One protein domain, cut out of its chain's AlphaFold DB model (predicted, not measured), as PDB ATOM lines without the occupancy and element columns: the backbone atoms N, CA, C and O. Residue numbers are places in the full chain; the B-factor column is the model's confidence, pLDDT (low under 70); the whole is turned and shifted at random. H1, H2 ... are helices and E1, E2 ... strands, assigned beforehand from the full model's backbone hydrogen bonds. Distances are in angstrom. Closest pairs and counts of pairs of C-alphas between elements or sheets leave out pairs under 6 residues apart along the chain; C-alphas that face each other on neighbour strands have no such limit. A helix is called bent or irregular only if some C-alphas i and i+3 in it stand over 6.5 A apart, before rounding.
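AT A GLANCE: This is residues 776 to 951 of the 951 residues of the protein "Copper amine oxidase-like protein" of Anaerobacterium chartisolvens (UniProt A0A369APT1). This is a long body with a group of helices, H1, H2, H3 and H6, at one end, a two-sheet sandwich at the other, and the hairpin E10 and E11 between them. In the sandwich the sheet E3 E4 E5 E6 E7 and the curled sheet E1 E2 E9 E8 are partly face to face with crossed strands; H4 packs on both sheets, H5 on the curled sheet and the hairpin. The 176 printed residues include six named helices and eleven named strands, in the order H1 H2 H3 E1 E2 H4 E3 E4 E5 E6 E7 E8 E9 H5 E10 E11 H6, class mixed, with antiparallel sheets. The whole is compact, with a radius of gyration of the C-alphas of 17.5 A, and spans 56 by 33 by 30 A.

IN THESE COORDINATES: Find C-alpha 776 at (172.709, 193.184, 277.474), where H1, residues 776 to 785, begins. H2 is 793 to 806, 19.9 A, and H3 810 to 832, 32.0 A; H3 is irregular, with C-alphas 814 and 817 8.1 A apart and a kink of 72 degrees near 817. Next come E1 842 to 845, E2 848 to 852, H4 853 to 859, E3 863 to 867, E4 872 to 877, 17.0 A, E5 880 to 885, 17.2 A, E6 890 to 893, E7 896 to 899, E8 905 to 907 and E9 910 to 914. Then follow H5 915 to 921, E10 924 to 929, E11 934 to 939, 16.5 A, and H6 941 to 949, ending at C-alpha 949, (167.256, 205.368, 269.973).

HOW THE PARTS SIT: Start at the hub, H2. It touches H3 in a helical hairpin, C-alphas of Ile 800 and Gln 823 5.3 A apart, at a shallow tilt of 17 degrees; H1, Leu 783 to Lys 799 7.1 A; and, with residues 798 to 802 alone, H6, Leu 802 to Val 946 6.5 A. In the hairpin E10 and E11, N 925 and O 938 are 2.8 A apart. E3 to E7 form a meander, each strand the antiparallel neighbour of the one before; N 875 and O 882 are 2.9 A apart. The sandwich's strands cross at 79 degrees; in its curled sheet N 851 and O 913 are 3.0 A apart. H4 is on both sheets. Every O i to N i+4 pair is within hydrogen-bond range in H1, H2, H4 and H6, against 15 of 19 in H3 and 2 of 3 in H5.

THE WHOLE: The C-alphas farthest apart, of Ser 777 and Ser 869, are 56.4 A apart. The printed part has no cut and no long link. Residues 809 to 814, of which 810 to 814 belong to H3, stand free. Mean pLDDT of the printed part is 84.1; residues 791 and 833 to 835 are under 70.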
ATOM      1  N   LEU A 776     173.395 192.704 276.264       70.44
ATOM      2  CA  LEU A 776     172.709 193.184 277.474       70.44
ATOM      3  C   LEU A 776     173.095 194.622 277.796       70.44
ATOM      4  O   LEU A 776     172.222 195.475 277.921       70.44
ATOM      5  N   SER A 777     174.396 194.921 277.803       71.94
ATOM      6  CA  SER A 777     174.887 196.278 278.048       71.94
ATOM      7  C   SER A 777     174.331 197.285 277.032       71.94
ATOM      8  O   SER A 777     173.930 198.399 277.388       71.94
ATOM      9  N   ARG A 778     174.246 196.889 275.755       71.81
ATOM     10  CA  ARG A 778     173.691 197.740 274.699       71.81
ATOM     11  C   ARG A 778     172.177 197.909 274.819       71.81
ATOM     12  O   ARG A 778     171.683 199.016 274.607       71.81
ATOM     13  N   LEU A 779     171.451 196.852 275.174       75.50
ATOM     14  CA  LEU A 779     170.009 196.887 275.410       75.50
ATOM     15  C   LEU A 779     169.666 197.793 276.600       75.50
ATOM     16  O   LEU A 779     168.796 198.653 276.465       75.50
ATOM     17  N   ASP A 780     170.389 197.662 277.711       75.56
ATOM     18  CA  ASP A 780     170.197 198.483 278.911       75.56
ATOM     19  C   ASP A 780     170.468 199.963 278.625       75.56
ATOM     20  O   ASP A 780     169.681 200.825 279.015       75.56
ATOM     21  N   SER A 781     171.514 200.266 277.847       77.62
ATOM     22  CA  SER A 781     171.808 201.634 277.406       77.62
ATOM     23  C   SER A 781     170.700 202.239 276.532       77.62
ATOM     24  O   SER A 781     170.390 203.428 276.638       77.62
ATOM     25  N   LEU A 782     170.091 201.446 275.645       74.12
ATOM     26  CA  LEU A 782     168.998 201.909 274.781       74.12
ATOM     27  C   LEU A 782     167.700 202.104 275.574       74.12
ATOM     28  O   LEU A 782     166.988 203.086 275.364       74.12
ATOM     29  N   LEU A 783     167.413 201.205 276.516       79.06
ATOM     30  CA  LEU A 783     166.249 201.310 277.392       79.06
ATOM     31  C   LEU A 783     166.371 202.500 278.350       79.06
ATOM     32  O   LEU A 783     165.392 203.229 278.513       79.06
ATOM     33  N   SER A 784     167.554 202.774 278.906       76.25
ATOM     34  CA  SER A 784     167.764 203.928 279.788       76.25
ATOM     35  C   SER A 784     167.593 205.268 279.057       76.25
ATOM     36  O   SER A 784     167.071 206.223 279.627       76.25
ATOM     37  N   LYS A 785     167.966 205.337 277.771       79.94
ATOM     38  CA  LYS A 785     167.767 206.523 276.914       79.94
ATOM     39  C   LYS A 785     166.311 206.761 276.513       79.94
ATOM     40  O   LYS A 785     165.969 207.871 276.119       79.94
ATOM     41  N   SER A 786     165.459 205.739 276.596       78.50
ATOM     42  CA  SER A 786     164.059 205.837 276.167       78.50
ATOM     43  C   SER A 786     163.179 206.687 277.084       78.50
ATOM     44  O   SER A 786     162.115 207.131 276.659       78.50
ATOM     45  N   GLY A 787     163.595 206.899 278.338       72.25
ATOM     46  CA  GLY A 787     162.784 207.576 279.353       72.25
ATOM     47  C   GLY A 787     161.520 206.809 279.767       72.25
ATOM     48  O   GLY A 787     160.705 207.349 280.513       72.25
ATOM     49  N   ALA A 788     161.330 205.568 279.298       75.44
ATOM     50  CA  ALA A 788     160.219 204.723 279.719       75.44
ATOM     51  C   ALA A 788     160.417 204.270 281.174       75.44
ATOM     52  O   ALA A 788     161.503 203.826 281.549       75.44
ATOM     53  N   ALA A 789     159.360 204.361 281.985       72.06
ATOM     54  CA  ALA A 789     159.396 203.927 283.377       72.06
ATOM     55  C   ALA A 789     159.750 202.435 283.477       72.06
ATOM     56  O   ALA A 789     159.222 201.613 282.715       72.06
ATOM     57  N   SER A 790     160.636 202.102 284.420       70.06
ATOM     58  CA  SER A 790     161.072 200.726 284.650       70.06
ATOM     59  C   SER A 790     159.882 199.817 284.962       70.06
ATOM     60  O   SER A 790     159.010 200.190 285.744       70.06
ATOM     61  N   GLY A 791     159.808 198.655 284.314       67.00
ATOM     62  CA  GLY A 791     158.722 197.684 284.483       67.00
ATOM     63  C   GLY A 791     157.395 198.062 283.816       67.00
ATOM     64  O   GLY A 791     156.433 197.307 283.917       67.00
ATOM     65  N   SER A 792     157.308 199.195 283.110       78.44
ATOM     66  CA  SER A 792     156.084 199.565 282.391       78.44
ATOM     67  C   SER A 792     155.856 198.696 281.149       78.44
ATOM     68  O   SER A 792     156.802 198.293 280.467       78.44
ATOM     69  N   SER A 793     154.589 198.488 280.772       77.94
ATOM     70  CA  SER A 793     154.225 197.785 279.531       77.94
ATOM     71  C   SER A 793     154.830 198.457 278.290       77.94
ATOM     72  O   SER A 793     155.180 197.786 277.322       77.94
ATOM     73  N   GLN A 794     155.031 199.780 278.335       81.50
ATOM     74  CA  GLN A 794     155.731 200.530 277.292       81.50
ATOM     75  C   GLN A 794     157.221 200.164 277.208       81.50
ATOM     76  O   GLN A 794     157.734 199.988 276.104       81.50
ATOM     77  N   GLN A 795     157.908 200.007 278.345       83.12
ATOM     78  CA  GLN A 795     159.305 199.567 278.379       83.12
ATOM     79  C   GLN A 795     159.446 198.109 277.913       83.12
ATOM     80  O   GLN A 795     160.364 197.800 277.155       83.12
ATOM     81  N   MET A 796     158.521 197.226 278.300       84.50
ATOM     82  CA  MET A 796     158.500 195.825 277.851       84.50
ATOM     83  C   MET A 796     158.271 195.713 276.340       84.50
ATOM     84  O   MET A 796     159.004 195.003 275.651       84.50
ATOM     85  N   LEU A 797     157.306 196.468 275.807       86.44
ATOM     86  CA  LEU A 797     157.050 196.531 274.372       86.44
ATOM     87  C   LEU A 797     158.280 197.051 273.616       86.44
ATOM     88  O   LEU A 797     158.698 196.454 272.625       86.44
ATOM     89  N   LEU A 798     158.909 198.114 274.121       87.56
ATOM     90  CA  LEU A 798     160.127 198.668 273.538       87.56
ATOM     91  C   LEU A 798     161.293 197.669 273.588       87.56
ATOM     92  O   LEU A 798     161.996 197.518 272.592       87.56
ATOM     93  N   LYS A 799     161.462 196.929 274.693       89.19
ATOM     94  CA  LYS A 799     162.475 195.869 274.834       89.19
ATOM     95  C   LYS A 799     162.338 194.816 273.734       89.19
ATOM     96  O   LYS A 799     163.339 194.463 273.116       89.19
ATOM     97  N   ILE A 800     161.117 194.365 273.430       90.00
ATOM     98  CA  ILE A 800     160.872 193.374 272.367       90.00
ATOM     99  C   ILE A 800     161.256 193.928 270.986       90.00
ATOM    100  O   ILE A 800     161.912 193.231 270.205       90.00
ATOM    101  N   LEU A 801     160.890 195.181 270.692       90.00
ATOM    102  CA  LEU A 801     161.199 195.835 269.414       90.00
ATOM    103  C   LEU A 801     162.704 196.104 269.240       90.00
ATOM    104  O   LEU A 801     163.250 195.888 268.158       90.00
ATOM    105  N   LEU A 802     163.393 196.521 270.306       89.00
ATOM    106  CA  LEU A 802     164.848 196.702 270.311       89.00
ATOM    107  C   LEU A 802     165.571 195.366 270.094       89.00
ATOM    108  O   LEU A 802     166.482 195.298 269.270       89.00
ATOM    109  N   LEU A 803     165.129 194.295 270.762       89.88
ATOM    110  CA  LEU A 803     165.651 192.941 270.553       89.88
ATOM    111  C   LEU A 803     165.428 192.457 269.111       89.88
ATOM    112  O   LEU A 803     166.323 191.846 268.532       89.88
ATOM    113  N   ASP A 804     164.279 192.764 268.500       90.50
ATOM    114  CA  ASP A 804     164.023 192.421 267.092       90.50
ATOM    115  C   ASP A 804     164.973 193.164 266.144       90.50
ATOM    116  O   ASP A 804     165.485 192.583 265.182       90.50
ATOM    117  N   ARG A 805     165.249 194.444 266.428       88.12
ATOM    118  CA  ARG A 805     166.178 195.252 265.634       88.12
ATOM    119  C   ARG A 805     167.622 194.777 265.778       88.12
ATOM    120  O   ARG A 805     168.297 194.653 264.758       88.12
ATOM    121  N   LEU A 806     168.068 194.492 267.004       83.88
ATOM    122  CA  LEU A 806     169.408 193.968 267.297       83.88
ATOM    123  C   LEU A 806     169.604 192.565 266.712       83.88
ATOM    124  O   LEU A 806     170.639 192.290 266.120       83.88
ATOM    125  N   GLY A 807     168.587 191.701 266.776       81.56
ATOM    126  CA  GLY A 807     168.630 190.353 266.197       81.56
ATOM    127  C   GLY A 807     168.699 190.311 264.663       81.56
ATOM    128  O   GLY A 807     168.885 189.235 264.088       81.56
ATOM    129  N   LYS A 808     168.542 191.460 263.992       83.88
ATOM    130  CA  LYS A 808     168.767 191.632 262.547       83.88
ATOM    131  C   LYS A 808     170.195 192.076 262.216       83.88
ATOM    132  O   LYS A 808     170.544 192.086 261.038       83.88
ATOM    133  N   ASP A 809     170.995 192.453 263.213       81.19
ATOM    134  CA  ASP A 809     172.397 192.813 263.021       81.19
ATOM    135  C   ASP A 809     173.261 191.552 262.873       81.19
ATOM    136  O   ASP A 809     173.088 190.563 263.592       81.19
ATOM    137  N   THR A 810     174.205 191.572 261.933       75.31
ATOM    138  CA  THR A 810     175.080 190.421 261.660       75.31
ATOM    139  C   THR A 810     176.000 190.094 262.839       75.31
ATOM    140  O   THR A 810     176.371 188.931 263.003       75.31
ATOM    141  N   GLU A 811     176.294 191.091 263.686       75.62
ATOM    142  CA  GLU A 811     177.094 190.969 264.916       75.62
ATOM    143  C   GLU A 811     176.513 189.944 265.908       75.62
ATOM    144  O   GLU A 811     177.264 189.188 266.520       75.62
ATOM    145  N   TYR A 812     175.183 189.846 266.017       78.31
ATOM    146  CA  TYR A 812     174.511 188.972 266.994       78.31
ATOM    147  C   TYR A 812     173.939 187.688 266.382       78.31
ATOM    148  O   TYR A 812     173.159 186.979 267.022       78.31
ATOM    149  N   SER A 813     174.324 187.358 265.146       74.44
ATOM    150  CA  SER A 813     173.812 186.177 264.435       74.44
ATOM    151  C   SER A 813     174.048 184.864 265.195       74.44
ATOM    152  O   SER A 813     173.170 184.004 265.193       74.44
ATOM    153  N   ALA A 814     175.172 184.748 265.915       70.62
ATOM    154  CA  ALA A 814     175.524 183.581 266.729       70.62
ATOM    155  C   ALA A 814     174.661 183.401 267.998       70.62
ATOM    156  O   ALA A 814     174.637 182.315 268.565       70.62
ATOM    157  N   ILE A 815     173.937 184.438 268.441       77.00
ATOM    158  CA  ILE A 815     173.075 184.410 269.641       77.00
ATOM    159  C   ILE A 815     171.596 184.660 269.313       77.00
ATOM    160  O   ILE A 815     170.798 185.000 270.187       77.00
ATOM    161  N   LYS A 816     171.203 184.493 268.048       79.81
ATOM    162  CA  LYS A 816     169.854 184.810 267.561       79.81
ATOM    163  C   LYS A 816     168.747 184.053 268.303       79.81
ATOM    164  O   LYS A 816     167.712 184.641 268.610       79.81
ATOM    165  N   ASP A 817     168.973 182.786 268.643       78.75
ATOM    166  CA  ASP A 817     167.994 181.972 269.378       78.75
ATOM    167  C   ASP A 817     167.840 182.415 270.835       78.75
ATOM    168  O   ASP A 817     166.746 182.345 271.403       78.75
ATOM    169  N   TRP A 818     168.915 182.941 271.424       80.31
ATOM    170  CA  TRP A 818     168.881 183.541 272.752       80.31
ATOM    171  C   TRP A 818     168.134 184.880 272.739       80.31
ATOM    172  O   TRP A 818     167.268 185.094 273.582       80.31
ATOM    173  N   ILE A 819     168.344 185.714 271.714       81.69
ATOM    174  CA  ILE A 819     167.548 186.936 271.488       81.69
ATOM    175  C   ILE A 819     166.059 186.597 271.348       81.69
ATOM    176  O   ILE A 819     165.215 187.275 271.933       81.69
ATOM    177  N   LYS A 820     165.718 185.529 270.612       85.75
ATOM    178  CA  LYS A 820     164.331 185.049 270.514       85.75
ATOM    179  C   LYS A 820     163.782 184.572 271.861       85.75
ATOM    180  O   LYS A 820     162.632 184.877 272.152       85.75
ATOM    181  N   SER A 821     164.596 183.922 272.693       80.88
ATOM    182  CA  SER A 821     164.210 183.558 274.065       80.88
ATOM    183  C   SER A 821     163.905 184.792 274.919       80.88
ATOM    184  O   SER A 821     162.853 184.861 275.537       80.88
ATOM    185  N   MET A 822     164.752 185.823 274.859       81.62
ATOM    186  CA  MET A 822     164.518 187.076 275.587       81.62
ATOM    187  C   MET A 822     163.254 187.812 275.119       81.62
ATOM    188  O   MET A 822     162.621 188.526 275.899       81.62
ATOM    189  N   GLN A 823     162.886 187.670 273.839       86.75
ATOM    190  CA  GLN A 823     161.607 188.168 273.334       86.75
ATOM    191  C   GLN A 823     160.429 187.388 273.924       86.75
ATOM    192  O   GLN A 823     159.436 188.022 274.260       86.75
ATOM    193  N   ASP A 824     160.529 186.061 274.058       84.31
ATOM    194  CA  ASP A 824     159.491 185.233 274.688       84.31
ATOM    195  C   ASP A 824     159.292 185.622 276.167       84.31
ATOM    196  O   ASP A 824     158.151 185.807 276.593       84.31
ATOM    197  N   ASP A 825     160.379 185.861 276.909       82.62
ATOM    198  CA  ASP A 825     160.328 186.292 278.317       82.62
ATOM    199  C   ASP A 825     159.645 187.661 278.466       82.62
ATOM    200  O   ASP A 825     158.743 187.856 279.283       82.62
ATOM    201  N   ALA A 826     160.036 188.627 277.628       81.62
ATOM    202  CA  ALA A 826     159.429 189.955 277.630       81.62
ATOM    203  C   ALA A 826     157.959 189.925 277.175       81.62
ATOM    204  O   ALA A 826     157.150 190.714 277.664       81.62
ATOM    205  N   LEU A 827     157.600 189.011 276.269       82.88
ATOM    206  CA  LEU A 827     156.226 188.817 275.812       82.88
ATOM    207  C   LEU A 827     155.347 188.234 276.922       82.88
ATOM    208  O   LEU A 827     154.239 188.723 277.123       82.88
ATOM    209  N   ALA A 828     155.847 187.246 277.669       82.12
ATOM    210  CA  ALA A 828     155.141 186.655 278.806       82.12
ATOM    211  C   ALA A 828     154.838 187.704 279.890       82.12
ATOM    212  O   ALA A 828     153.707 187.793 280.377       82.12
ATOM    213  N   LEU A 829     155.818 188.561 280.197       78.31
ATOM    214  CA  LEU A 829     155.636 189.681 281.120       78.31
ATOM    215  C   LEU A 829     154.615 190.698 280.591       78.31
ATOM    216  O   LEU A 829     153.722 191.112 281.333       78.31
ATOM    217  N   LEU A 830     154.676 191.048 279.302       78.12
ATOM    218  CA  LEU A 830     153.721 191.970 278.685       78.12
ATOM    219  C   LEU A 830     152.279 191.430 278.763       78.12
ATOM    220  O   LEU A 830     151.376 192.164 279.167       78.12
ATOM    221  N   THR A 831     152.067 190.143 278.468       76.31
ATOM    222  CA  THR A 831     150.754 189.480 278.581       76.31
ATOM    223  C   THR A 831     150.249 189.456 280.028       76.31
ATOM    224  O   THR A 831     149.068 189.714 280.265       76.31
ATOM    225  N   SER A 832     151.131 189.230 281.009       72.88
ATOM    226  CA  SER A 832     150.761 189.242 282.435       72.88
ATOM    227  C   SER A 832     150.307 190.620 282.945       72.88
ATOM    228  O   SER A 832     149.547 190.701 283.906       72.88
ATOM    229  N   SER A 833     150.697 191.706 282.261       64.06
ATOM    230  CA  SER A 833     150.295 193.080 282.599       64.06
ATOM    231  C   SER A 833     148.866 193.458 282.164       64.06
ATOM    232  O   SER A 833     148.458 194.605 282.337       64.06
ATOM    233  N   GLY A 834     148.095 192.520 281.597       58.88
ATOM    234  CA  GLY A 834     146.698 192.736 281.188       58.88
ATOM    235  C   GLY A 834     146.517 193.441 279.837       58.88
ATOM    236  O   GLY A 834     145.385 193.716 279.439       58.88
ATOM    237  N   TYR A 835     147.607 193.709 279.110       62.56
ATOM    238  CA  TYR A 835     147.573 194.273 277.760       62.56
ATOM    239  C   TYR A 835     147.823 193.192 276.706       62.56
ATOM    240  O   TYR A 835     148.906 192.615 276.624       62.56
ATOM    241  N   ASP A 836     146.822 192.948 275.860       70.44
ATOM    242  CA  ASP A 836     146.897 191.953 274.793       70.44
ATOM    243  C   ASP A 836     147.366 192.605 273.485       70.44
ATOM    244  O   ASP A 836     146.583 193.208 272.751       70.44
ATOM    245  N   TYR A 837     148.675 192.541 273.226       80.12
ATOM    246  CA  TYR A 837     149.299 193.005 271.979       80.12
ATOM    247  C   TYR A 837     149.563 191.856 270.993       80.12
ATOM    248  O   TYR A 837     150.125 192.077 269.918       80.12
ATOM    249  N   THR A 838     149.188 190.624 271.338       84.12
ATOM    250  CA  THR A 838     149.487 189.424 270.550       84.12
ATOM    251  C   THR A 838     148.237 188.864 269.902       84.12
ATOM    252  O   THR A 838     147.232 188.673 270.570       84.12
ATOM    253  N   ALA A 839     148.290 188.542 268.609       82.06
ATOM    254  CA  ALA A 839     147.188 187.817 267.977       82.06
ATOM    255  C   ALA A 839     147.443 186.303 268.021       82.06
ATOM    256  O   ALA A 839     148.380 185.816 267.387       82.06
ATOM    257  N   GLU A 840     146.602 185.559 268.742       81.19
ATOM    258  CA  GLU A 840     146.698 184.091 268.807       81.19
ATOM    259  C   GLU A 840     146.193 183.420 267.523       81.19
ATOM    260  O   GLU A 840     146.757 182.428 267.066       81.19
ATOM    261  N   ASP A 841     145.167 184.000 266.896       84.12
ATOM    262  CA  ASP A 841     144.554 183.473 265.678       84.12
ATOM    263  C   ASP A 841     145.155 184.124 264.418       84.12
ATOM    264  O   ASP A 841     144.613 185.063 263.811       84.12
ATOM    265  N   PHE A 842     146.336 183.620 264.056       84.88
ATOM    266  CA  PHE A 842     147.160 184.084 262.946       84.88
ATOM    267  C   PHE A 842     147.692 182.919 262.106       84.88
ATOM    268  O   PHE A 842     148.024 181.852 262.615       84.88
ATOM    269  N   LYS A 843     147.814 183.137 260.795       83.31
ATOM    270  CA  LYS A 843     148.372 182.153 259.860       83.31
ATOM    271  C   LYS A 843     149.080 182.811 258.693       83.31
ATOM    272  O   LYS A 843     148.681 183.877 258.233       83.31
ATOM    273  N   PHE A 844     150.085 182.141 258.147       80.44
ATOM    274  CA  PHE A 844     150.666 182.523 256.865       80.44
ATOM    275  C   PHE A 844     149.939 181.813 255.722       80.44
ATOM    276  O   PHE A 844     149.788 180.594 255.729       80.44
ATOM    277  N   ILE A 845     149.501 182.580 254.724       76.00
ATOM    278  CA  ILE A 845     149.021 182.052 253.443       76.00
ATOM    279  C   ILE A 845     150.012 182.532 252.380       76.00
ATOM    280  O   ILE A 845     150.043 183.709 252.011       76.00
ATOM    281  N   GLY A 846     150.885 181.627 251.931       76.31
ATOM    282  CA  GLY A 846     152.056 181.990 251.132       76.31
ATOM    283  C   GLY A 846     153.038 182.846 251.940       76.31
ATOM    284  O   GLY A 846     153.393 182.491 253.058       76.31
ATOM    285  N   LYS A 847     153.468 183.990 251.388       77.88
ATOM    286  CA  LYS A 847     154.348 184.960 252.079       77.88
ATOM    287  C   LYS A 847     153.583 186.044 252.851       77.88
ATOM    288  O   LYS A 847     154.198 186.955 253.398       77.88
ATOM    289  N   THR A 848     152.254 185.970 252.875       79.31
ATOM    290  CA  THR A 848     151.397 186.994 253.477       79.31
ATOM    291  C   THR A 848     150.848 186.489 254.804       79.31
ATOM    292  O   THR A 848     150.212 185.437 254.855       79.31
ATOM    293  N   GLY A 849     151.083 187.243 255.877       86.19
ATOM    294  CA  GLY A 849     150.475 186.985 257.179       86.19
ATOM    295  C   GLY A 849     148.999 187.386 257.189       86.19
ATOM    296  O   GLY A 849     148.637 188.464 256.712       86.19
ATOM    297  N   TYR A 850     148.154 186.528 257.739       90.94
ATOM    298  CA  TYR A 850     146.719 186.718 257.886       90.94
ATOM    299  C   TYR A 850     146.342 186.660 259.356       90.94
ATOM    300  O   TYR A 850     146.688 185.707 260.047       90.94
ATOM    301  N   VAL A 851     145.586 187.655 259.812       91.62
ATOM    302  CA  VAL A 851     145.083 187.724 261.185       91.62
ATOM    303  C   VAL A 851     143.566 187.690 261.191       91.62
ATOM    304  O   VAL A 851     142.916 188.243 260.295       91.62
ATOM    305  N   SER A 852     143.011 187.040 262.206       92.44
ATOM    306  CA  SER A 852     141.598 187.119 262.537       92.44
ATOM    307  C   SER A 852     141.186 188.566 262.808       92.44
ATOM    308  O   SER A 852     141.755 189.255 263.656       92.44
ATOM    309  N   LEU A 853     140.162 189.051 262.101       91.31
ATOM    310  CA  LEU A 853     139.623 190.394 262.327       91.31
ATOM    311  C   LEU A 853     139.006 190.550 263.721       91.31
ATOM    312  O   LEU A 853     138.910 191.674 264.210       91.31
ATOM    313  N   LYS A 854     138.596 189.444 264.354       91.25
ATOM    314  CA  LYS A 854     138.098 189.427 265.733       91.25
ATOM    315  C   LYS A 854     139.229 189.738 266.718       91.25
ATOM    316  O   LYS A 854     139.070 190.640 267.536       91.25
ATOM    317  N   GLU A 855     140.371 189.064 266.579       88.94
ATOM    318  CA  GLU A 855     141.566 189.315 267.402       88.94
ATOM    319  C   GLU A 855     142.114 190.723 267.173       88.94
ATOM    320  O   GLU A 855     142.341 191.480 268.115       88.94
ATOM    321  N   LEU A 856     142.220 191.147 265.912       88.75
ATOM    322  CA  LEU A 856     142.688 192.495 265.600       88.75
ATOM    323  C   LEU A 856     141.756 193.577 266.174       88.75
ATOM    324  O   LEU A 856     142.223 194.620 266.635       88.75
ATOM    325  N   ALA A 857     140.440 193.345 266.176       88.44
ATOM    326  CA  ALA A 857     139.484 194.254 266.799       88.44
ATOM    327  C   ALA A 857     139.652 194.312 268.324       88.44
ATOM    328  O   ALA A 857     139.620 195.408 268.879       88.44
ATOM    329  N   LYS A 858     139.897 193.173 268.985       87.88
ATOM    330  CA  LYS A 858     140.192 193.102 270.424       87.88
ATOM    331  C   LYS A 858     141.434 193.932 270.771       87.88
ATOM    332  O   LYS A 858     141.327 194.866 271.562       87.88
ATOM    333  N   ILE A 859     142.555 193.675 270.093       86.06
ATOM    334  CA  ILE A 859     143.852 194.343 270.320       86.06
ATOM    335  C   ILE A 859     143.755 195.857 270.082       86.06
ATOM    336  O   ILE A 859     144.291 196.664 270.836       86.06
ATOM    337  N   THR A 860     143.024 196.275 269.045       84.69
ATOM    338  CA  THR A 860     142.886 197.702 268.693       84.69
ATOM    339  C   THR A 860     141.727 198.411 269.417       84.69
ATOM    340  O   THR A 860     141.467 199.602 269.179       84.69
ATOM    341  N   GLY A 861     141.012 197.708 270.306       85.38
ATOM    342  CA  GLY A 861     139.871 198.226 271.065       85.38
ATOM    343  C   GLY A 861     138.709 198.674 270.173       85.38
ATOM    344  O   GLY A 861     138.193 199.786 270.333       85.38
ATOM    345  N   ARG A 862     138.350 197.852 269.184       88.56
ATOM    346  CA  ARG A 862     137.296 198.074 268.184       88.56
ATOM    347  C   ARG A 862     136.207 197.009 268.299       88.56
ATOM    348  O   ARG A 862     136.443 195.890 268.740       88.56
ATOM    349  N   ARG A 863     134.996 197.341 267.855       86.44
ATOM    350  CA  ARG A 863     133.876 196.397 267.789       86.44
ATOM    351  C   ARG A 863     133.986 195.551 266.526       86.44
ATOM    352  O   ARG A 863     134.085 196.113 265.438       86.44
ATOM    353  N   TYR A 864     133.904 194.235 266.683       92.81
ATOM    354  CA  TYR A 864     133.803 193.269 265.591       92.81
ATOM    355  C   TYR A 864     132.348 192.824 265.398       92.81
ATOM    356  O   TYR A 864     131.665 192.504 266.373       92.81
ATOM    357  N   VAL A 865     131.868 192.791 264.154       88.81
ATOM    358  CA  VAL A 865     130.552 192.240 263.794       88.81
ATOM    359  C   VAL A 865     130.706 191.325 262.587       88.81
ATOM    360  O   VAL A 865     131.233 191.738 261.557       88.81
ATOM    361  N   TRP A 866     130.214 190.092 262.699       89.31
ATOM    362  CA  TRP A 866     130.193 189.120 261.609       89.31
ATOM    363  C   TRP A 866     128.764 188.838 261.157       89.31
ATOM    364  O   TRP A 866     127.923 188.438 261.960       89.31
ATOM    365  N   GLN A 867     128.487 189.025 259.868       87.56
ATOM    366  CA  GLN A 867     127.199 188.711 259.255       87.56
ATOM    367  C   GLN A 867     127.353 187.495 258.343       87.56
ATOM    368  O   GLN A 867     127.805 187.590 257.201       87.56
ATOM    369  N   ARG A 868     126.964 186.326 258.863       81.44
ATOM    370  CA  ARG A 868     127.128 185.039 258.170       81.44
ATOM    371  C   ARG A 868     126.303 184.946 256.882       81.44
ATOM    372  O   ARG A 868     126.769 184.342 255.925       81.44
ATOM    373  N   SER A 869     125.125 185.572 256.843       78.56
ATOM    374  CA  SER A 869     124.220 185.574 255.681       78.56
ATOM    375  C   SER A 869     124.791 186.306 254.465       78.56
ATOM    376  O   SER A 869     124.542 185.910 253.331       78.56
ATOM    377  N   THR A 870     125.581 187.356 254.685       82.75
ATOM    378  CA  THR A 870     126.193 188.179 253.628       82.75
ATOM    379  C   THR A 870     127.678 187.881 253.429       82.75
ATOM    380  O   THR A 870     128.288 188.365 252.471       82.75
ATOM    381  N   GLY A 871     128.276 187.099 254.331       84.62
ATOM    382  CA  GLY A 871     129.708 186.834 254.353       84.62
ATOM    383  C   GLY A 871     130.537 188.095 254.606       84.62
ATOM    384  O   GLY A 871     131.659 188.183 254.101       84.62
ATOM    385  N   THR A 872     129.996 189.080 255.337       90.81
ATOM    386  CA  THR A 872     130.668 190.362 255.609       90.81
ATOM    387  C   THR A 872     131.028 190.550 257.077       90.81
ATOM    388  O   THR A 872     130.196 190.351 257.960       90.81
ATOM    389  N   ALA A 873     132.267 190.966 257.335       92.38
ATOM    390  CA  ALA A 873     132.762 191.318 258.661       92.38
ATOM    391  C   ALA A 873     133.028 192.817 258.731       92.38
ATOM    392  O   ALA A 873     133.565 193.380 257.778       92.38
ATOM    393  N   SER A 874     132.717 193.459 259.851       91.44
ATOM    394  CA  SER A 874     133.094 194.847 260.093       91.44
ATOM    395  C   SER A 874     133.887 195.006 261.384       91.44
ATOM    396  O   SER A 874     133.611 194.346 262.386       91.44
ATOM    397  N   ILE A 875     134.879 195.896 261.341       92.81
ATOM    398  CA  ILE A 875     135.586 196.409 262.517       92.81
ATOM    399  C   ILE A 875     135.353 197.915 262.604       92.81
ATOM    400  O   ILE A 875     135.538 198.633 261.619       92.81
ATOM    401  N   ALA A 876     134.913 198.404 263.762       87.81
ATOM    402  CA  ALA A 876     134.535 199.807 263.918       87.81
ATOM    403  C   ALA A 876     134.879 200.381 265.297       87.81
ATOM    404  O   ALA A 876     134.794 199.693 266.314       87.81
ATOM    405  N   LYS A 877     135.242 201.668 265.334       85.50
ATOM    406  CA  LYS A 877     135.397 202.467 266.563       85.50
ATOM    407  C   LYS A 877     135.041 203.919 266.260       85.50
ATOM    408  O   LYS A 877     135.723 204.582 265.480       85.50
ATOM    409  N   GLY A 878     133.953 204.403 266.857       82.25
ATOM    410  CA  GLY A 878     133.395 205.715 266.528       82.25
ATOM    411  C   GLY A 878     132.952 205.789 265.061       82.25
ATOM    412  O   GLY A 878     132.200 204.933 264.605       82.25
ATOM    413  N   LYS A 879     133.430 206.804 264.326       76.25
ATOM    414  CA  LYS A 879     133.135 207.002 262.892       76.25
ATOM    415  C   LYS A 879     134.012 206.164 261.951       76.25
ATOM    416  O   LYS A 879     133.665 206.050 260.784       76.25
ATOM    417  N   ALA A 880     135.114 205.598 262.452       81.12
ATOM    418  CA  ALA A 880     136.041 204.798 261.660       81.12
ATOM    419  C   ALA A 880     135.529 203.356 261.540       81.12
ATOM    420  O   ALA A 880     135.398 202.662 262.557       81.12
ATOM    421  N   SER A 881     135.266 202.903 260.317       88.81
ATOM    422  CA  SER A 881     134.720 201.583 260.001       88.81
ATOM    423  C   SER A 881     135.422 200.953 258.801       88.81
ATOM    424  O   SER A 881     135.685 201.607 257.793       88.81
ATOM    425  N   MET A 882     135.701 199.656 258.905       92.38
ATOM    426  CA  MET A 882     136.230 198.846 257.813       92.38
ATOM    427  C   MET A 882     135.330 197.627 257.628       92.38
ATOM    428  O   MET A 882     135.099 196.889 258.585       92.38
ATOM    429  N   VAL A 883     134.822 197.419 256.414       93.12
ATOM    430  CA  VAL A 883     133.940 196.298 256.062       93.12
ATOM    431  C   VAL A 883     134.627 195.404 255.039       93.12
ATOM    432  O   VAL A 883     135.038 195.851 253.967       93.12
ATOM    433  N   PHE A 884     134.716 194.126 255.377       94.94
ATOM    434  CA  PHE A 884     135.359 193.068 254.618       94.94
ATOM    435  C   PHE A 884     134.303 192.108 254.099       94.94
ATOM    436  O   PHE A 884     133.364 191.775 254.821       94.94
ATOM    437  N   LYS A 885     134.486 191.600 252.881       92.56
ATOM    438  CA  LYS A 885     133.651 190.537 252.317       92.56
ATOM    439  C   LYS A 885     134.501 189.301 252.049       92.56
ATOM    440  O   LYS A 885     135.531 189.397 251.383       92.56
ATOM    441  N   SER A 886     134.061 188.148 252.549       91.00
ATOM    442  CA  SER A 886     134.730 186.867 252.314       91.00
ATOM    443  C   SER A 886     134.894 186.602 250.814       91.00
ATOM    444  O   SER A 886     133.977 186.834 250.025       91.00
ATOM    445  N   GLY A 887     136.083 186.153 250.414       88.25
ATOM    446  CA  GLY A 887     136.455 185.886 249.025       88.25
ATOM    447  C   GLY A 887     136.785 187.131 248.191       88.25
ATOM    448  O   GLY A 887     137.199 186.982 247.039       88.25
ATOM    449  N   SER A 888     136.646 188.339 248.746       91.25
ATOM    450  CA  SER A 888     136.887 189.603 248.043       91.25
ATOM    451  C   SER A 888     138.244 190.217 248.389       91.25
ATOM    452  O   SER A 888     138.747 190.063 249.501       91.25
ATOM    453  N   THR A 889     138.831 190.948 247.437       91.75
ATOM    454  CA  THR A 889     139.920 191.905 247.706       91.75
ATOM    455  C   THR A 889     139.395 193.310 247.991       91.75
ATOM    456  O   THR A 889     140.168 194.164 248.407       91.75
ATOM    457  N   ASP A 890     138.106 193.568 247.775       90.56
ATOM    458  CA  ASP A 890     137.491 194.855 248.086       90.56
ATOM    459  C   ASP A 890     137.210 194.980 249.582       90.56
ATOM    460  O   ASP A 890     136.576 194.112 250.191       90.56
ATOM    461  N   ILE A 891     137.662 196.095 250.143       93.44
ATOM    462  CA  ILE A 891     137.386 196.528 251.508       93.44
ATOM    463  C   ILE A 891     136.755 197.916 251.460       93.44
ATOM    464  O   ILE A 891     137.215 198.784 250.721       93.44
ATOM    465  N   VAL A 892     135.706 198.146 252.245       91.25
ATOM    466  CA  VAL A 892     135.101 199.476 252.384       91.25
ATOM    467  C   VAL A 892     135.634 200.110 253.660       91.25
ATOM    468  O   VAL A 892     135.327 199.628 254.744       91.25
ATOM    469  N   ILE A 893     136.428 201.169 253.530       90.81
ATOM    470  CA  ILE A 893     136.951 201.960 254.648       90.81
ATOM    471  C   ILE A 893     136.243 203.309 254.627       90.81
ATOM    472  O   ILE A 893     136.369 204.054 253.654       90.81
ATOM    473  N   ASP A 894     135.465 203.604 255.666       88.19
ATOM    474  CA  ASP A 894     134.729 204.869 255.816       88.19
ATOM    475  C   ASP A 894     133.909 205.247 254.569       88.19
ATOM    476  O   ASP A 894     133.921 206.381 254.087       88.19
ATOM    477  N   GLY A 895     133.218 204.252 254.003       82.81
ATOM    478  CA  GLY A 895     132.383 204.403 252.808       82.81
ATOM    479  C   GLY A 895     133.142 204.431 251.475       82.81
ATOM    480  O   GLY A 895     132.506 204.496 250.426       82.81
ATOM    481  N   LYS A 896     134.480 204.346 251.479       89.69
ATOM    482  CA  LYS A 896     135.311 204.285 250.266       89.69
ATOM    483  C   LYS A 896     135.851 202.879 250.038       89.69
ATOM    484  O   LYS A 896     136.468 202.289 250.923       89.69
ATOM    485  N   THR A 897     135.678 202.359 248.830       92.94
ATOM    486  CA  THR A 897     136.240 201.060 248.447       92.94
ATOM    487  C   THR A 897     137.742 201.179 248.173       92.94
ATOM    488  O   THR A 897     138.163 201.984 247.343       92.94
ATOM    489  N   LYS A 898     138.546 200.355 248.849       93.12
ATOM    490  CA  LYS A 898     139.977 200.132 248.599       93.12
ATOM    491  C   LYS A 898     140.238 198.655 248.269       93.12
ATOM    492  O   LYS A 898     139.361 197.807 248.430       93.12
ATOM    493  N   LYS A 899     141.461 198.349 247.826       91.88
ATOM    494  CA  LYS A 899     141.917 196.987 247.508       91.88
ATOM    495  C   LYS A 899     142.904 196.465 248.550       91.88
ATOM    496  O   LYS A 899     143.909 197.108 248.833       91.88
ATOM    497  N   LEU A 900     142.631 195.266 249.056       89.25
ATOM    498  CA  LEU A 900     143.545 194.467 249.862       89.25
ATOM    499  C   LEU A 900     144.611 193.798 248.977       89.25
ATOM    500  O   LEU A 900     144.306 193.395 247.851       89.25
ATOM    501  N   PRO A 901     145.829 193.574 249.505       86.38
ATOM    502  CA  PRO A 901     146.888 192.850 248.796       86.38
ATOM    503  C   PRO A 901     146.591 191.347 248.628       86.38
ATOM    504  O   PRO A 901     147.243 190.671 247.839       86.38
ATOM    505  N   GLY A 902     145.598 190.820 249.347       87.31
ATOM    506  CA  GLY A 902     145.113 189.447 249.237       87.31
ATOM    507  C   GLY A 902     143.629 189.368 249.591       87.31
ATOM    508  O   GLY A 902     143.093 190.263 250.245       87.31
ATOM    509  N   LYS A 903     142.942 188.310 249.142       90.81
ATOM    510  CA  LYS A 903     141.511 188.115 249.433       90.81
ATOM    511  C   LYS A 903     141.296 187.944 250.935       90.81
ATOM    512  O   LYS A 903     142.090 187.257 251.575       90.81
ATOM    513  N   ALA A 904     140.218 188.510 251.471       91.38
ATOM    514  CA  ALA A 904     139.739 188.171 252.806       91.38
ATOM    515  C   ALA A 904     139.166 186.742 252.800       91.38
ATOM    516  O   ALA A 904     138.459 186.363 251.864       91.38
ATOM    517  N   VAL A 905     139.464 185.942 253.825       89.62
ATOM    518  CA  VAL A 905     139.108 184.513 253.870       89.62
ATOM    519  C   VAL A 905     138.250 184.236 255.096       89.62
ATOM    520  O   VAL A 905     138.666 184.548 256.206       89.62
ATOM    521  N   ALA A 906     137.071 183.640 254.916       86.25
ATOM    522  CA  ALA A 906     136.282 183.128 256.034       86.25
ATOM    523  C   ALA A 906     136.733 181.708 256.404       86.25
ATOM    524  O   ALA A 906     136.827 180.841 255.539       86.25
ATOM    525  N   SER A 907     136.992 181.469 257.687       81.00
ATOM    526  CA  SER A 907     137.352 180.159 258.237       81.00
ATOM    527  C   SER A 907     136.883 180.096 259.690       81.00
ATOM    528  O   SER A 907     136.993 181.091 260.397       81.00
ATOM    529  N   GLN A 908     136.323 178.958 260.120       78.00
ATOM    530  CA  GLN A 908     135.870 178.731 261.507       78.00
ATOM    531  C   GLN A 908     134.953 179.841 262.074       78.00
ATOM    532  O   GLN A 908     134.992 180.175 263.251       78.00
ATOM    533  N   GLY A 909     134.105 180.440 261.229       77.75
ATOM    534  CA  GLY A 909     133.162 181.480 261.658       77.75
ATOM    535  C   GLY A 909     133.765 182.879 261.845       77.75
ATOM    536  O   GLY A 909     133.064 183.754 262.347       77.75
ATOM    537  N   VAL A 910     135.007 183.112 261.408       86.00
ATOM    538  CA  VAL A 910     135.692 184.415 261.475       86.00
ATOM    539  C   VAL A 910     136.299 184.777 260.111       86.00
ATOM    540  O   VAL A 910     136.585 183.901 259.293       86.00
ATOM    541  N   ILE A 911     136.478 186.075 259.833       90.62
ATOM    542  CA  ILE A 911     137.215 186.549 258.649       90.62
ATOM    543  C   ILE A 911     138.667 186.835 259.007       90.62
ATOM    544  O   ILE A 911     138.949 187.547 259.969       90.62
ATOM    545  N   TYR A 912     139.560 186.369 258.141       91.88
ATOM    546  CA  TYR A 912     140.977 186.680 258.130       91.88
ATOM    547  C   TYR A 912     141.300 187.691 257.035       91.88
ATOM    548  O   TYR A 912     140.801 187.583 255.909       91.88
ATOM    549  N   ALA A 913     142.192 188.629 257.343       92.38
ATOM    550  CA  ALA A 913     142.685 189.617 256.389       92.38
ATOM    551  C   ALA A 913     144.213 189.802 256.495       92.38
ATOM    552  O   ALA A 913     144.787 189.485 257.541       92.38
ATOM    553  N   PRO A 914     144.877 190.318 255.440       93.56
ATOM    554  CA  PRO A 914     146.319 190.564 255.457       93.56
ATOM    555  C   PRO A 914     146.732 191.532 256.578       93.56
ATOM    556  O   PRO A 914     146.396 192.718 256.527       93.56
ATOM    557  N   ILE A 915     147.483 191.039 257.570       91.62
ATOM    558  CA  ILE A 915     147.791 191.779 258.807       91.62
ATOM    559  C   ILE A 915     148.547 193.083 258.530       91.62
ATOM    560  O   ILE A 915     148.160 194.123 259.050       91.62
ATOM    561  N   SER A 916     149.549 193.066 257.642       87.88
ATOM    562  CA  SER A 916     150.380 194.244 257.353       87.88
ATOM    563  C   SER A 916     149.577 195.412 256.786       87.88
ATOM    564  O   SER A 916     149.906 196.560 257.048       87.88
ATOM    565  N   TYR A 917     148.528 195.128 256.008       89.19
ATOM    566  CA  TYR A 917     147.687 196.169 255.422       89.19
ATOM    567  C   TYR A 917     146.654 196.671 256.430       89.19
ATOM    568  O   TYR A 917     146.496 197.874 256.617       89.19
ATOM    569  N   VAL A 918     145.951 195.746 257.092       88.75
ATOM    570  CA  VAL A 918     144.852 196.117 257.988       88.75
ATOM    571  C   VAL A 918     145.375 196.770 259.263       88.75
ATOM    572  O   VAL A 918     144.802 197.766 259.683       88.75
ATOM    573  N   ALA A 919     146.475 196.290 259.850       89.19
ATOM    574  CA  ALA A 919     147.089 196.947 261.005       89.19
ATOM    575  C   ALA A 919     147.539 198.378 260.662       89.19
ATOM    576  O   ALA A 919     147.229 199.305 261.410       89.19
ATOM    577  N   ALA A 920     148.164 198.580 259.495       88.50
ATOM    578  CA  ALA A 920     148.638 199.895 259.064       88.50
ATOM    579  C   ALA A 920     147.498 200.905 258.864       88.50
ATOM    580  O   ALA A 920     147.589 202.031 259.345       88.50
ATOM    581  N   GLU A 921     146.391 200.501 258.229       88.44
ATOM    582  CA  GLU A 921     145.190 201.346 258.093       88.44
ATOM    583  C   GLU A 921     144.557 201.699 259.454       88.44
ATOM    584  O   GLU A 921     143.838 202.691 259.574       88.44
ATOM    585  N   LEU A 922     144.843 200.918 260.500       87.50
ATOM    586  CA  LEU A 922     144.398 201.178 261.868       87.50
ATOM    587  C   LEU A 922     145.393 202.011 262.699       87.50
ATOM    588  O   LEU A 922     145.060 202.334 263.842       87.50
ATOM    589  N   GLY A 923     146.566 202.361 262.158       88.69
ATOM    590  CA  GLY A 923     147.640 203.075 262.865       88.69
ATOM    591  C   GLY A 923     148.582 202.172 263.675       88.69
ATOM    592  O   GLY A 923     149.234 202.638 264.612       88.69
ATOM    593  N   TYR A 924     148.641 200.883 263.339       91.44
ATOM    594  CA  TYR A 924     149.458 199.875 264.013       91.44
ATOM    595  C   TYR A 924     150.480 199.247 263.054       91.44
ATOM    596  O   TYR A 924     150.263 199.145 261.845       91.44
ATOM    597  N   SER A 925     151.595 198.806 263.616       91.12
ATOM    598  CA  SER A 925     152.623 197.974 262.997       91.12
ATOM    599  C   SER A 925     152.598 196.585 263.625       91.12
ATOM    600  O   SER A 925     151.902 196.353 264.617       91.12
ATOM    601  N   TRP A 926     153.333 195.640 263.042       91.00
ATOM    602  CA  TRP A 926     153.481 194.318 263.638       91.00
ATOM    603  C   TRP A 926     154.841 193.688 263.332       91.00
ATOM    604  O   TRP A 926     155.433 193.961 262.285       91.00
ATOM    605  N   ILE A 927     155.299 192.802 264.221       89.12
ATOM    606  CA  ILE A 927     156.475 191.944 264.019       89.12
ATOM    607  C   ILE A 927     156.211 190.503 264.494       89.12
ATOM    608  O   ILE A 927     155.389 190.297 265.387       89.12
ATOM    609  N   PRO A 928     156.912 189.495 263.945       86.50
ATOM    610  CA  PRO A 928     156.956 188.152 264.522       86.50
ATOM    611  C   PRO A 928     157.938 188.101 265.708       86.50
ATOM    612  O   PRO A 928     159.161 188.052 265.529       86.50
ATOM    613  N   ALA A 929     157.408 188.092 266.928       85.62
ATOM    614  CA  ALA A 929     158.181 188.061 268.167       85.62
ATOM    615  C   ALA A 929     158.367 186.628 268.700       85.62
ATOM    616  O   ALA A 929     157.479 185.780 268.569       85.62
ATOM    617  N   GLY A 930     159.525 186.371 269.315       83.94
ATOM    618  CA  GLY A 930     159.779 185.118 270.029       83.94
ATOM    619  C   GLY A 930     160.093 183.915 269.135       83.94
ATOM    620  O   GLY A 930     160.087 184.018 267.900       83.94
ATOM    621  N   LYS A 931     160.371 182.753 269.745       80.12
ATOM    622  CA  LYS A 931     160.700 181.507 269.017       80.12
ATOM    623  C   LYS A 931     159.516 180.991 268.199       80.12
ATOM    624  O   LYS A 931     159.693 180.515 267.081       80.12
ATOM    625  N   LYS A 932     158.293 181.162 268.712       78.38
ATOM    626  CA  LYS A 932     157.048 180.782 268.015       78.38
ATOM    627  C   LYS A 932     156.603 181.795 266.951       78.38
ATOM    628  O   LYS A 932     155.573 181.584 266.320       78.38
ATOM    629  N   SER A 933     157.358 182.880 266.736       78.44
ATOM    630  CA  SER A 933     157.027 183.941 265.770       78.44
ATOM    631  C   SER A 933     155.609 184.503 265.953       78.44
ATOM    632  O   SER A 933     154.902 184.760 264.975       78.44
ATOM    633  N   LYS A 934     155.188 184.689 267.212       81.81
ATOM    634  CA  LYS A 934     153.867 185.234 267.543       81.81
ATOM    635  C   LYS A 934     153.748 186.660 266.986       81.81
ATOM    636  O   LYS A 934     154.673 187.454 267.175       81.81
ATOM    637  N   PRO A 935     152.649 187.020 266.307       86.88
ATOM    638  CA  PRO A 935     152.472 188.369 265.786       86.88
ATOM    639  C   PRO A 935     152.205 189.342 266.939       86.88
ATOM    640  O   PRO A 935     151.138 189.326 267.554       86.88
ATOM    641  N   LEU A 936     153.178 190.206 267.203       90.25
ATOM    642  CA  LEU A 936     153.055 191.330 268.119       90.25
ATOM    643  C   LEU A 936     152.594 192.551 267.325       90.25
ATOM    644  O   LEU A 936     153.311 192.997 266.432       90.25
ATOM    645  N   ILE A 937     151.414 193.081 267.637       90.44
ATOM    646  CA  ILE A 937     150.807 194.255 267.001       90.44
ATOM    647  C   ILE A 937     150.955 195.446 267.945       90.44
ATOM    648  O   ILE A 937     150.586 195.357 269.108       90.44
ATOM    649  N   TYR A 938     151.462 196.575 267.460       89.56
ATOM    650  CA  TYR A 938     151.805 197.725 268.302       89.56
ATOM    651  C   TYR A 938     151.579 199.064 267.583       89.56
ATOM    652  O   TYR A 938     151.509 199.088 266.358       89.56
ATOM    653  N   PRO A 939     151.431 200.197 268.295       89.19
ATOM    654  CA  PRO A 939     151.204 201.495 267.653       89.19
ATOM    655  C   PRO A 939     152.394 201.932 266.785       89.19
ATOM    656  O   PRO A 939     153.537 201.861 267.236       89.19
ATOM    657  N   GLN A 940     152.140 202.467 265.585       86.06
ATOM    658  CA  GLN A 940     153.197 202.883 264.638       86.06
ATOM    659  C   GLN A 940     154.215 203.880 265.218       86.06
ATOM    660  O   GLN A 940     155.386 203.843 264.851       86.06
ATOM    661  N   GLY A 941     153.815 204.729 266.171       83.69
ATOM    662  CA  GLY A 941     154.729 205.672 266.834       83.69
ATOM    663  C   GLY A 941     155.901 205.012 267.584       83.69
ATOM    664  O   GLY A 941     156.899 205.673 267.878       83.69
ATOM    665  N   MET A 942     155.823 203.707 267.871       85.25
ATOM    666  CA  MET A 942     156.936 202.967 268.475       85.25
ATOM    667  C   MET A 942     158.082 202.716 267.490       85.25
ATOM    668  O   MET A 942     159.235 202.744 267.914       85.25
ATOM    669  N   ASP A 943     157.804 202.544 266.194       83.31
ATOM    670  CA  ASP A 943     158.859 202.356 265.185       83.31
ATOM    671  C   ASP A 943     159.757 203.600 265.105       83.31
ATOM    672  O   ASP A 943     160.985 203.503 265.092       83.31
ATOM    673  N   GLU A 944     159.153 204.791 265.155       84.88
ATOM    674  CA  GLU A 944     159.890 206.059 265.208       84.88
ATOM    675  C   GLU A 944     160.723 206.199 266.485       84.88
ATOM    676  O   GLU A 944     161.798 206.799 266.464       84.88
ATOM    677  N   THR A 945     160.227 205.658 267.600       84.44
ATOM    678  CA  THR A 945     160.925 205.688 268.890       84.44
ATOM    679  C   THR A 945     162.151 204.781 268.861       84.44
ATOM    680  O   THR A 945     163.233 205.207 269.259       84.44
ATOM    681  N   VAL A 946     162.019 203.568 268.318       86.75
ATOM    682  CA  VAL A 946     163.140 202.635 268.125       86.75
ATOM    683  C   VAL A 946     164.204 203.254 267.222       86.75
ATOM    684  O   VAL A 946     165.367 203.321 267.608       86.75
ATOM    685  N   GLU A 947     163.824 203.794 266.064       86.75
ATOM    686  CA  GLU A 947     164.780 204.407 265.132       86.75
ATOM    687  C   GLU A 947     165.481 205.649 265.709       86.75
ATOM    688  O   GLU A 947     166.634 205.914 265.370       86.75
ATOM    689  N   LYS A 948     164.829 206.406 266.601       85.44
ATOM    690  CA  LYS A 948     165.468 207.522 267.323       85.44
ATOM    691  C   LYS A 948     166.492 207.062 268.358       85.44
ATOM    692  O   LYS A 948     167.433 207.799 268.599       85.44
ATOM    693  N   LEU A 949     166.322 205.887 268.964       81.62
ATOM    694  CA  LEU A 949     167.256 205.368 269.973       81.62
ATOM    695  C   LEU A 949     168.546 204.811 269.360       81.62
ATOM    696  O   LEU A 949     169.577 204.774 270.031       81.62
ATOM    697  N   PHE A 950     168.488 204.384 268.098       81.12
ATOM    698  CA  PHE A 950     169.645 203.894 267.340       81.12
ATOM    699  C   PHE A 950     170.429 204.992 266.604       81.12
ATOM    700  O   PHE A 950     171.522 204.709 266.110       81.12
ATOM    701  N   LYS A 951     169.880 206.207 266.516       77.06
ATOM    702  CA  LYS A 951     170.552 207.403 265.987       77.06
ATOM    703  C   LYS A 951     171.196 208.184 267.121       77.06
ATOM    704  O   LYS A 951     172.286 208.741 266.870       77.06
TER     705      LYS A 951